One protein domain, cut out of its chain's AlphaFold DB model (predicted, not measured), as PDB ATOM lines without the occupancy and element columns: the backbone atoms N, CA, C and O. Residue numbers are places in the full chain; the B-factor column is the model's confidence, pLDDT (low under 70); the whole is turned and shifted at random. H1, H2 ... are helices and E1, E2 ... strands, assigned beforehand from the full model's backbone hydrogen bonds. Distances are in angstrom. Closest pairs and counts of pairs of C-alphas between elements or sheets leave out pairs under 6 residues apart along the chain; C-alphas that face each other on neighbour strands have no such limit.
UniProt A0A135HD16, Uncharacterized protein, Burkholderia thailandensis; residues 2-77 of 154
ATOM      1  N   LYS A   2      26.669 -37.671 -28.862       75.06
ATOM      2  CA  LYS A   2      26.081 -36.323 -28.829       75.06
ATOM      3  C   LYS A   2      26.109 -35.796 -27.385       75.06
ATOM      4  O   LYS A   2      25.736 -36.548 -26.481       75.06
ATOM      5  N   PRO A   3      26.565 -34.555 -27.147       82.94
ATOM      6  CA  PRO A   3      26.626 -34.004 -25.798       82.94
ATOM      7  C   PRO A   3      25.217 -33.862 -25.213       82.94
ATOM      8  O   PRO A   3      24.281 -33.477 -25.918       82.94
ATOM      9  N   ARG A   4      25.070 -34.168 -23.921       87.50
ATOM     10  CA  ARG A   4      23.815 -34.006 -23.177       87.50
ATOM     11  C   ARG A   4      23.965 -32.803 -22.265       87.50
ATOM     12  O   ARG A   4      24.447 -32.930 -21.146       87.50
ATOM     13  N   TRP A   5      23.583 -31.631 -22.757       93.06
ATOM     14  CA  TRP A   5      23.780 -30.397 -22.006       93.06
ATOM     15  C   TRP A   5      22.850 -30.309 -20.793       93.06
ATOM     16  O   TRP A   5      21.635 -30.491 -20.905       93.06
ATOM     17  N   ALA A   6      23.453 -30.034 -19.644       93.31
ATOM     18  CA  ALA A   6      22.811 -29.707 -18.386       93.31
ATOM     19  C   ALA A   6      23.187 -28.279 -17.975       93.31
ATOM     20  O   ALA A   6      24.286 -27.813 -18.283       93.31
ATOM     21  N   TYR A   7      22.263 -27.608 -17.297       96.50
ATOM     22  CA  TYR A   7      22.369 -26.207 -16.902       96.50
ATOM     23  C   TYR A   7      21.712 -26.000 -15.550       96.50
ATOM     24  O   TYR A   7      20.778 -26.724 -15.201       96.50
ATOM     25  N   ILE A   8      22.135 -24.981 -14.815       95.12
ATOM     26  CA  ILE A   8      21.264 -24.386 -13.810       95.12
ATOM     27  C   ILE A   8      20.115 -23.697 -14.551       95.12
ATOM     28  O   ILE A   8      20.345 -22.928 -15.486       95.12
ATOM     29  N   TRP A   9      18.882 -23.985 -14.149       95.25
ATOM     30  CA  TRP A   9      17.684 -23.389 -14.737       95.25
ATOM     31  C   TRP A   9      17.184 -22.259 -13.855       95.25
ATOM     32  O   TRP A   9      17.003 -22.464 -12.657       95.25
ATOM     33  N   GLU A  10      16.931 -21.096 -14.447       94.69
ATOM     34  CA  GLU A  10      16.117 -20.038 -13.852       94.69
ATOM     35  C   GLU A  10      14.664 -20.241 -14.250       94.69
ATOM     36  O   GLU A  10      14.358 -20.372 -15.435       94.69
ATOM     37  N   TYR A  11      13.764 -20.289 -13.274       91.62
ATOM     38  CA  TYR A  11      12.360 -20.574 -13.531       91.62
ATOM     39  C   TYR A  11      11.435 -19.887 -12.529       91.62
ATOM     40  O   TYR A  11      11.847 -19.498 -11.437       91.62
ATOM     41  N   GLY A  12      10.165 -19.742 -12.895       90.19
ATOM     42  CA  GLY A  12       9.166 -19.120 -12.034       90.19
ATOM     43  C   GLY A  12       7.747 -19.575 -12.343       90.19
ATOM     44  O   GLY A  12       7.435 -20.004 -13.457       90.19
ATOM     45  N   PHE A  13       6.882 -19.465 -11.337       88.38
ATOM     46  CA  PHE A  13       5.485 -19.892 -11.400       88.38
ATOM     47  C   PHE A  13       4.530 -18.701 -11.525       88.38
ATOM     48  O   PHE A  13       4.783 -17.613 -11.005       88.38
ATOM     49  N   ALA A  14       3.390 -18.923 -12.169       81.50
ATOM     50  CA  ALA A  14       2.293 -17.982 -12.274       81.50
ATOM     51  C   ALA A  14       1.808 -17.577 -10.874       81.50
ATOM     52  O   ALA A  14       1.584 -18.417 -10.004       81.50
ATOM     53  N   GLY A  15       1.667 -16.270 -10.653       74.81
ATOM     54  CA  GLY A  15       1.270 -15.708  -9.359       74.81
ATOM     55  C   GLY A  15       2.421 -15.440  -8.381       74.81
ATOM     56  O   GLY A  15       2.186 -14.784  -7.370       74.81
ATOM     57  N   SER A  16       3.656 -15.858  -8.686       74.62
ATOM     58  CA  SER A  16       4.856 -15.471  -7.931       74.62
ATOM     59  C   SER A  16       5.736 -14.516  -8.741       74.62
ATOM     60  O   SER A  16       5.885 -14.663  -9.952       74.62
ATOM     61  N   ARG A  17       6.335 -13.525  -8.066       76.56
ATOM     62  CA  ARG A  17       7.398 -12.670  -8.632       76.56
ATOM     63  C   ARG A  17       8.802 -13.227  -8.389       76.56
ATOM     64  O   ARG A  17       9.772 -12.613  -8.818       76.56
ATOM     65  N   GLU A  18       8.917 -14.345  -7.681       84.19
ATOM     66  CA  GLU A  18      10.209 -14.946  -7.368       84.19
ATOM     67  C   GLU A  18      10.772 -15.701  -8.573       84.19
ATOM     68  O   GLU A  18      10.085 -16.517  -9.191       84.19
ATOM     69  N   VAL A  19      12.045 -15.436  -8.866       87.12
ATOM     70  CA  VAL A  19      12.850 -16.221  -9.802       87.12
ATOM     71  C   VAL A  19      13.613 -17.253  -8.986       87.12
ATOM     72  O   VAL A  19      14.430 -16.907  -8.130       87.12
ATOM     73  N   LEU A  20      13.323 -18.523  -9.235       90.94
ATOM     74  CA  LEU A  20      13.963 -19.658  -8.592       90.94
ATOM     75  C   LEU A  20      15.081 -20.198  -9.475       90.94
ATOM     76  O   LEU A  20      15.102 -19.986 -10.688       90.94
ATOM     77  N   ARG A  21      16.018 -20.914  -8.852       92.69
ATOM     78  CA  ARG A  21      17.113 -21.594  -9.542       92.69
ATOM     79  C   ARG A  21      17.187 -23.047  -9.119       92.69
ATOM     80  O   ARG A  21      17.000 -23.352  -7.940       92.69
ATOM     81  N   THR A  22      17.495 -23.939 -10.057       91.19
ATOM     82  CA  THR A  22      17.837 -25.315  -9.685       91.19
ATOM     83  C   THR A  22      19.105 -25.308  -8.821       91.19
ATOM     84  O   THR A  22      20.025 -24.529  -9.077       91.19
ATOM     85  N   PRO A  23      19.198 -26.167  -7.792       89.44
ATOM     86  CA  PRO A  23      20.374 -26.210  -6.919       89.44
ATOM     87  C   PRO A  23      21.605 -26.829  -7.598       89.44
ATOM     88  O   PRO A  23      22.706 -26.730  -7.065       89.44
ATOM     89  N   ILE A  24      21.407 -27.501  -8.734       90.62
ATOM     90  CA  ILE A  24      22.429 -28.167  -9.542       90.62
ATOM     91  C   ILE A  24      22.091 -28.022 -11.025       90.62
ATOM     92  O   ILE A  24      20.955 -27.691 -11.389       90.62
ATOM     93  N   GLU A  25      23.059 -28.319 -11.885       93.62
ATOM     94  CA  GLU A  25      22.834 -28.420 -13.316       93.62
ATOM     95  C   GLU A  25      21.919 -29.608 -13.608       93.62
ATOM     96  O   GLU A  25      22.180 -30.709 -13.127       93.62
ATOM     97  N   LEU A  26      20.882 -29.409 -14.419       91.88
ATOM     98  CA  LEU A  26      19.961 -30.435 -14.907       91.88
ATOM     99  C   LEU A  26      19.854 -30.351 -16.431       91.88
ATOM    100  O   LEU A  26      19.864 -29.265 -17.014       91.88
ATOM    101  N   THR A  27      19.740 -31.493 -17.105       91.75
ATOM    102  CA  THR A  27      19.286 -31.503 -18.503       91.75
ATOM    103  C   THR A  27      17.827 -31.059 -18.570       91.75
ATOM    104  O   THR A  27      17.112 -31.125 -17.572       91.75
ATOM    105  N   ARG A  28      17.347 -30.652 -19.748       90.44
ATOM    106  CA  ARG A  28      15.946 -30.233 -19.911       90.44
ATOM    107  C   ARG A  28      14.941 -31.283 -19.416       90.44
ATOM    108  O   ARG A  28      14.053 -30.946 -18.650       90.44
ATOM    109  N   ALA A  29      15.134 -32.550 -19.781       87.50
ATOM    110  CA  ALA A  29      14.260 -33.642 -19.345       87.50
ATOM    111  C   ALA A  29      14.364 -33.941 -17.835       87.50
ATOM    112  O   ALA A  29      13.398 -34.388 -17.223       87.50
ATOM    113  N   GLU A  30      15.534 -33.718 -17.226       88.81
ATOM    114  CA  GLU A  30      15.708 -33.829 -15.769       88.81
ATOM    115  C   GLU A  30      15.003 -32.672 -15.042       88.81
ATOM    116  O   GLU A  30      14.389 -32.896 -14.006       88.81
ATOM    117  N   PHE A  31      15.066 -31.456 -15.595       90.19
ATOM    118  CA  PHE A  31      14.375 -30.281 -15.070       90.19
ATOM    119  C   PHE A  31      12.854 -30.420 -15.165       90.19
ATOM    120  O   PHE A  31      12.178 -30.206 -14.168       90.19
ATOM    121  N   GLU A  32      12.322 -30.809 -16.326       88.31
ATOM    122  CA  GLU A  32      10.879 -30.999 -16.531       88.31
ATOM    123  C   GLU A  32      10.319 -32.032 -15.542       88.31
ATOM    124  O   GLU A  32       9.390 -31.732 -14.802       88.31
ATOM    125  N   ALA A  33      10.970 -33.195 -15.424       84.69
ATOM    126  CA  ALA A  33      10.569 -34.220 -14.463       84.69
ATOM    127  C   ALA A  33      10.645 -33.744 -13.003       84.69
ATOM    128  O   ALA A  33       9.821 -34.136 -12.185       84.69
ATOM    129  N   TRP A  34      11.639 -32.917 -12.668       85.31
ATOM    130  CA  TRP A  34      11.777 -32.360 -11.325       85.31
ATOM    131  C   TRP A  34      10.694 -31.321 -11.015       85.31
ATOM    132  O   TRP A  34      10.133 -31.334  -9.922       85.31
ATOM    133  N   VAL A  35      10.373 -30.442 -11.968       87.00
ATOM    134  CA  VAL A  35       9.305 -29.448 -11.802       87.00
ATOM    135  C   VAL A  35       7.942 -30.118 -11.695       87.00
ATOM    136  O   VAL A  35       7.130 -29.648 -10.907       87.00
ATOM    137  N   ASP A  36       7.702 -31.216 -12.413       83.25
ATOM    138  CA  ASP A  36       6.443 -31.969 -12.346       83.25
ATOM    139  C   ASP A  36       6.137 -32.536 -10.944       83.25
ATOM    140  O   ASP A  36       4.974 -32.791 -10.626       83.25
ATOM    141  N   GLU A  37       7.143 -32.704 -10.077       81.31
ATOM    142  CA  GLU A  37       6.944 -33.091  -8.671       81.31
ATOM    143  C   GLU A  37       6.457 -31.921  -7.788       81.31
ATOM    144  O   GLU A  37       5.946 -32.138  -6.686       81.31
ATOM    145  N   GLU A  38       6.582 -30.672  -8.250       79.06
ATOM    146  CA  GLU A  38       6.142 -29.486  -7.521       79.06
ATOM    147  C   GLU A  38       4.617 -29.293  -7.683       79.06
ATOM    148  O   GLU A  38       4.110 -29.231  -8.802       79.06
ATOM    149  N   PRO A  39       3.844 -29.052  -6.607       78.56
ATOM    150  CA  PRO A  39       2.396 -28.810  -6.709       78.56
ATOM    151  C   PRO A  39       2.001 -27.637  -7.623       78.56
ATOM    152  O   PRO A  39       0.861 -27.546  -8.073       78.56
ATOM    153  N   ARG A  40       2.941 -26.717  -7.876       80.06
ATOM    154  CA  ARG A  40       2.780 -25.540  -8.740       80.06
ATOM    155  C   ARG A  40       3.199 -25.791 -10.192       80.06
ATOM    156  O   ARG A  40       3.157 -24.845 -10.972       80.06
ATOM    157  N   ALA A  41       3.582 -27.016 -10.566       78.19
ATOM    158  CA  ALA A  41       4.078 -27.375 -11.899       78.19
ATOM    159  C   ALA A  41       3.190 -26.851 -13.036       78.19
ATOM    160  O   ALA A  41       3.679 -26.269 -14.002       78.19
ATOM    161  N   SER A  42       1.867 -26.970 -12.875       76.94
ATOM    162  CA  SER A  42       0.862 -26.498 -13.839       76.94
ATOM    163  C   SER A  42       0.882 -24.984 -14.077       76.94
ATOM    164  O   SER A  42       0.343 -24.510 -15.075       76.94
ATOM    165  N   GLY A  43       1.503 -24.224 -13.177       78.75
ATOM    166  CA  GLY A  43       1.707 -22.788 -13.276       78.75
ATOM    167  C   GLY A  43       3.104 -22.388 -13.744       78.75
ATOM    168  O   GLY A  43       3.433 -21.218 -13.597       78.75
ATOM    169  N   LEU A  44       3.956 -23.285 -14.250       84.19
ATOM    170  CA  LEU A  44       5.284 -22.896 -14.742       84.19
ATOM    171  C   LEU A  44       5.155 -21.855 -15.872       84.19
ATOM    172  O   LEU A  44       4.602 -22.138 -16.932       84.19
ATOM    173  N   LEU A  45       5.653 -20.638 -15.639       83.44
ATOM    174  CA  LEU A  45       5.478 -19.506 -16.554       83.44
ATOM    175  C   LEU A  45       6.695 -19.310 -17.462       83.44
ATOM    176  O   LEU A  45       6.558 -19.023 -18.649       83.44
ATOM    177  N   HIS A  46       7.891 -19.431 -16.892       86.12
ATOM    178  CA  HIS A  46       9.145 -19.301 -17.620       86.12
ATOM    179  C   HIS A  46      10.185 -20.265 -17.057       86.12
ATOM    180  O   HIS A  46      10.211 -20.527 -15.855       86.12
ATOM    181  N   ALA A  47      11.036 -20.771 -17.946       90.56
ATOM    182  CA  ALA A  47      12.206 -21.570 -17.625       90.56
ATOM    183  C   ALA A  47      13.296 -21.264 -18.658       90.56
ATOM    184  O   ALA A  47      13.066 -21.401 -19.862       90.56
ATOM    185  N   ALA A  48      14.468 -20.834 -18.199       92.56
ATOM    186  CA  ALA A  48      15.600 -20.485 -19.042       92.56
ATOM    187  C   ALA A  48      16.892 -21.116 -18.498       92.56
ATOM    188  O   ALA A  48      17.147 -21.047 -17.293       92.56
ATOM    189  N   PRO A  49      17.724 -21.725 -19.359       95.50
ATOM    190  CA  PRO A  49      19.023 -22.225 -18.944       95.50
ATOM    191  C   PRO A  49      20.009 -21.068 -18.741       95.50
ATOM    192  O   PRO A  49      20.111 -20.155 -19.563       95.50
ATOM    193  N   LEU A  50      20.804 -21.138 -17.677       94.88
ATOM    194  CA  LEU A  50      21.955 -20.265 -17.493       94.88
ATOM    195  C   LEU A  50      23.139 -20.803 -18.299       94.88
ATOM    196  O   LEU A  50      23.883 -21.662 -17.830       94.88
ATOM    197  N   GLU A  51      23.347 -20.278 -19.507       93.12
ATOM    198  CA  GLU A  51      24.347 -20.795 -20.462       93.12
ATOM    199  C   GLU A  51      25.785 -20.865 -19.915       93.12
ATOM    200  O   GLU A  51      26.554 -21.737 -20.310       93.12
ATOM    201  N   HIS A  52      26.162 -20.003 -18.967       92.69
ATOM    202  CA  HIS A  52      27.493 -20.044 -18.345       92.69
ATOM    203  C   HIS A  52      27.700 -21.241 -17.394       92.69
ATOM    204  O   HIS A  52      28.832 -21.525 -17.019       92.69
ATOM    205  N   THR A  53      26.629 -21.954 -17.023       92.56
ATOM    206  CA  THR A  53      26.648 -23.167 -16.173       92.56
ATOM    207  C   THR A  53      26.608 -24.463 -16.991       92.56
ATOM    208  O   THR A  53      26.359 -25.545 -16.468       92.56
ATOM    209  N   LYS A  54      26.823 -24.358 -18.306       94.12
ATOM    210  CA  LYS A  54      26.727 -25.469 -19.249       94.12
ATOM    211  C   LYS A  54      27.689 -26.604 -18.904       94.12
ATOM    212  O   LYS A  54      28.906 -26.434 -18.900       94.12
ATOM    213  N   LEU A  55      27.129 -27.795 -18.735       92.50
ATOM    214  CA  LEU A  55      27.853 -29.011 -18.397       92.50
ATOM    215  C   LEU A  55      27.415 -30.169 -19.300       92.50
ATOM    216  O   LEU A  55      26.235 -30.317 -19.606       92.50
ATOM    217  N   ASP A  56      28.352 -31.016 -19.734       89.81
ATOM    218  CA  ASP A  56      28.006 -32.248 -20.454       89.81
ATOM    219  C   ASP A  56      27.686 -33.368 -19.456       89.81
ATOM    220  O   ASP A  56      28.584 -33.957 -18.843       89.81
ATOM    221  N   ARG A  57      26.397 -33.689 -19.309       87.69
ATOM    222  CA  ARG A  57      25.878 -34.727 -18.403       87.69
ATOM    223  C   ARG A  57      26.484 -36.102 -18.673       87.69
ATOM    224  O   ARG A  57      26.585 -36.922 -17.766       87.69
ATOM    225  N   ASN A  58      26.914 -36.352 -19.905       82.25
ATOM    226  CA  ASN A  58      27.610 -37.577 -20.271       82.25
ATOM    227  C   ASN A  58      28.970 -37.740 -19.580       82.25
ATOM    228  O   ASN A  58      29.423 -38.860 -19.363       82.25
ATOM    229  N   ARG A  59      29.637 -36.620 -19.281       82.56
ATOM    230  CA  ARG A  59      30.945 -36.586 -18.619       82.56
ATOM    231  C   ARG A  59      30.811 -36.474 -17.109       82.56
ATOM    232  O   ARG A  59      31.637 -37.023 -16.386       82.56
ATOM    233  N   VAL A  60      29.778 -35.777 -16.637       84.38
ATOM    234  CA  VAL A  60      29.507 -35.593 -15.207       84.38
ATOM    235  C   VAL A  60      28.120 -36.147 -14.872       84.38
ATOM    236  O   VAL A  60      27.114 -35.439 -15.008       84.38
ATOM    237  N   PRO A  61      28.051 -37.417 -14.427       80.56
ATOM    238  CA  PRO A  61      26.796 -38.046 -14.047       80.56
ATOM    239  C   PRO A  61      26.106 -37.288 -12.915       80.56
ATOM    240  O   PRO A  61      26.760 -36.762 -12.013       80.56
ATOM    241  N   LEU A  62      24.776 -37.283 -12.935       81.44
ATOM    242  CA  LEU A  62      23.969 -36.785 -11.829       81.44
ATOM    243  C   LEU A  62      24.142 -37.720 -10.620       81.44
ATOM    244  O   LEU A  62      23.738 -38.880 -10.670       81.44
ATOM    245  N   ARG A  63      24.796 -37.233  -9.560       74.12
ATOM    246  CA  ARG A  63      25.098 -38.008  -8.339       74.12
ATOM    247  C   ARG A  63      24.233 -37.635  -7.138       74.12
ATOM    248  O   ARG A  63      24.285 -38.319  -6.121       74.12
ATOM    249  N   ASP A  64      23.485 -36.540  -7.228       79.31
ATOM    250  CA  ASP A  64      22.676 -36.050  -6.117       79.31
ATOM    251  C   ASP A  64      21.464 -36.968  -5.903       79.31
ATOM    252  O   ASP A  64      20.606 -37.107  -6.773       79.31
ATOM    253  N   ALA A  65      21.401 -37.596  -4.728       72.38
ATOM    254  CA  ALA A  65      20.376 -38.576  -4.378       72.38
ATOM    255  C   ALA A  65      18.956 -37.989  -4.301       72.38
ATOM    256  O   ALA A  65      17.987 -38.753  -4.346       72.38
ATOM    257  N   ARG A  66      18.822 -36.656  -4.197       73.19
ATOM    258  CA  ARG A  66      17.528 -35.959  -4.288       73.19
ATOM    259  C   ARG A  66      16.910 -36.106  -5.674       73.19
ATOM    260  O   ARG A  66      15.695 -36.083  -5.799       73.19
ATOM    261  N   PHE A  67      17.735 -36.324  -6.694       71.69
ATOM    262  CA  PHE A  67      17.311 -36.492  -8.073       71.69
ATOM    263  C   PHE A  67      17.423 -37.971  -8.446       71.69
ATOM    264  O   PHE A  67      18.454 -38.449  -8.924       71.69
ATOM    265  N   ARG A  68      16.352 -38.733  -8.204       64.56
ATOM    266  CA  ARG A  68      16.289 -40.170  -8.521       64.56
ATOM    267  C   ARG A  68      16.076 -40.404 -10.017       64.56
ATOM    268  O   ARG A  68      15.059 -40.952 -10.432       64.56
ATOM    269  N   TYR A  69      17.049 -40.025 -10.836       65.00
ATOM    270  CA  TYR A  69      17.019 -40.322 -12.263       65.00
ATOM    271  C   TYR A  69      17.696 -41.664 -12.538       65.00
ATOM    272  O   TYR A  69      18.855 -41.881 -12.178       65.00
ATOM    273  N   LYS A  70      16.995 -42.584 -13.211       60.44
ATOM    274  CA  LYS A  70      17.668 -43.749 -13.795       60.44
ATOM    275  C   LYS A  70      18.578 -43.229 -14.899       60.44
ATOM    276  O   LYS A  70      18.094 -42.687 -15.888       60.44
ATOM    277  N   ALA A  71      19.887 -43.385 -14.726       58.34
ATOM    278  CA  ALA A  71      20.845 -43.069 -15.770       58.34
ATOM    279  C   ALA A  71      20.549 -43.946 -16.994       58.34
ATOM    280  O   ALA A  71      20.869 -45.134 -17.023       58.34
ATOM    281  N   THR A  72      19.898 -43.368 -18.000       65.06
ATOM    282  CA  THR A  72      19.793 -44.001 -19.310       65.06
ATOM    283  C   THR A  72      21.191 -44.025 -19.911       65.06
ATOM    284  O   THR A  72      21.828 -42.972 -20.025       65.06
ATOM    285  N   MET A  73      21.665 -45.223 -20.266       63.12
ATOM    286  CA  MET A  73      22.903 -45.398 -21.023       63.12
ATOM    287  C   MET A  73      22.842 -44.478 -22.252       63.12
ATOM    288  O   MET A  73      21.836 -44.523 -22.964       63.12
ATOM    289  N   PRO A  74      23.835 -43.597 -22.471       67.19
ATOM    290  CA  PRO A  74      23.803 -42.690 -23.609       67.19
ATOM    291  C   PRO A  74      23.737 -43.475 -24.920       67.19
ATOM    292  O   PRO A  74      24.281 -44.575 -25.021       67.19
ATOM    293  N   GLU A  75      23.094 -42.889 -25.931       68.75
ATOM    294  CA  GLU A  75      23.172 -43.412 -27.294       68.75
ATOM    295  C   GLU A  75      24.638 -43.383 -27.744       68.75
ATOM    296  O   GLU A  75      25.265 -42.321 -27.855       68.75
ATOM    297  N   PHE A  76      25.195 -44.575 -27.934       72.94
ATOM    298  CA  PHE A  76      26.560 -44.796 -28.371       72.94
ATOM    299  C   PHE A  76      26.531 -45.666 -29.621       72.94
ATOM    300  O   PHE A  76      26.140 -46.833 -29.562       72.94
ATOM    301  N   ASP A  77      26.964 -45.087 -30.736       77.75
ATOM    302  CA  ASP A  77      27.174 -45.827 -31.974       77.75
ATOM    303  C   ASP A  77      28.458 -46.644 -31.820       77.75
ATOM    304  O   ASP A  77      29.566 -46.100 -31.821       77.75
TER     305      ASP A  77
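What this domain is: This is residues 2 to 77 of the 154 residues of an uncharacterized protein of Burkholderia thailandensis (UniProt A0A135HD16). With little regular structure, the domain is a two-stranded ribbon, E2 and E3, with the short helix H1 over one face and long loops around them. E1 runs on into E2 at 58 degrees, and residues 50 to 77 form a long stretch with no named element. The printed part has 76 residues, 23 in named elements, in the order E1, E2, H1, E3; the class is mixed. It is compact, radius of gyration of the C-alphas 13.1 A, yet elongated, 45 by 25 by 21 A.

Where its parts are: E2, residues 9 to 13, spans 13.1 A from C-alpha 9 at (17.684, -23.389, -14.737). E3, residues 44 to 49, spans 14.4 A and ends at (19.023, -22.225, -18.944). H1, residues 28 to 36, spans 12.3 A; E1, residues 5 to 7, 6.8 A.

How they stand to each other: E2 and E3 are antiparallel at 170 degrees, with N 48 and O 10 2.8 A apart, within hydrogen-bond range. Residues 10 to 11 of E2 also pair with 20 to 21, antiparallel. H1 and E3 are near each other, with 7 pairs of C-alphas within 10 A. The closest C-alphas of E2 and H1, Trp 9 and Phe 31, are 7.7 A apart. In H1 every O i to N i+4 pair is within hydrogen-bond range.

The domain as a whole: The C-alphas farthest apart, Gly 15 and Asp 77, are 45.7 A apart. The printed part has no cut; the link from E2 to H1 is long. Residues 68 to 75 are under 70 in pLDDT.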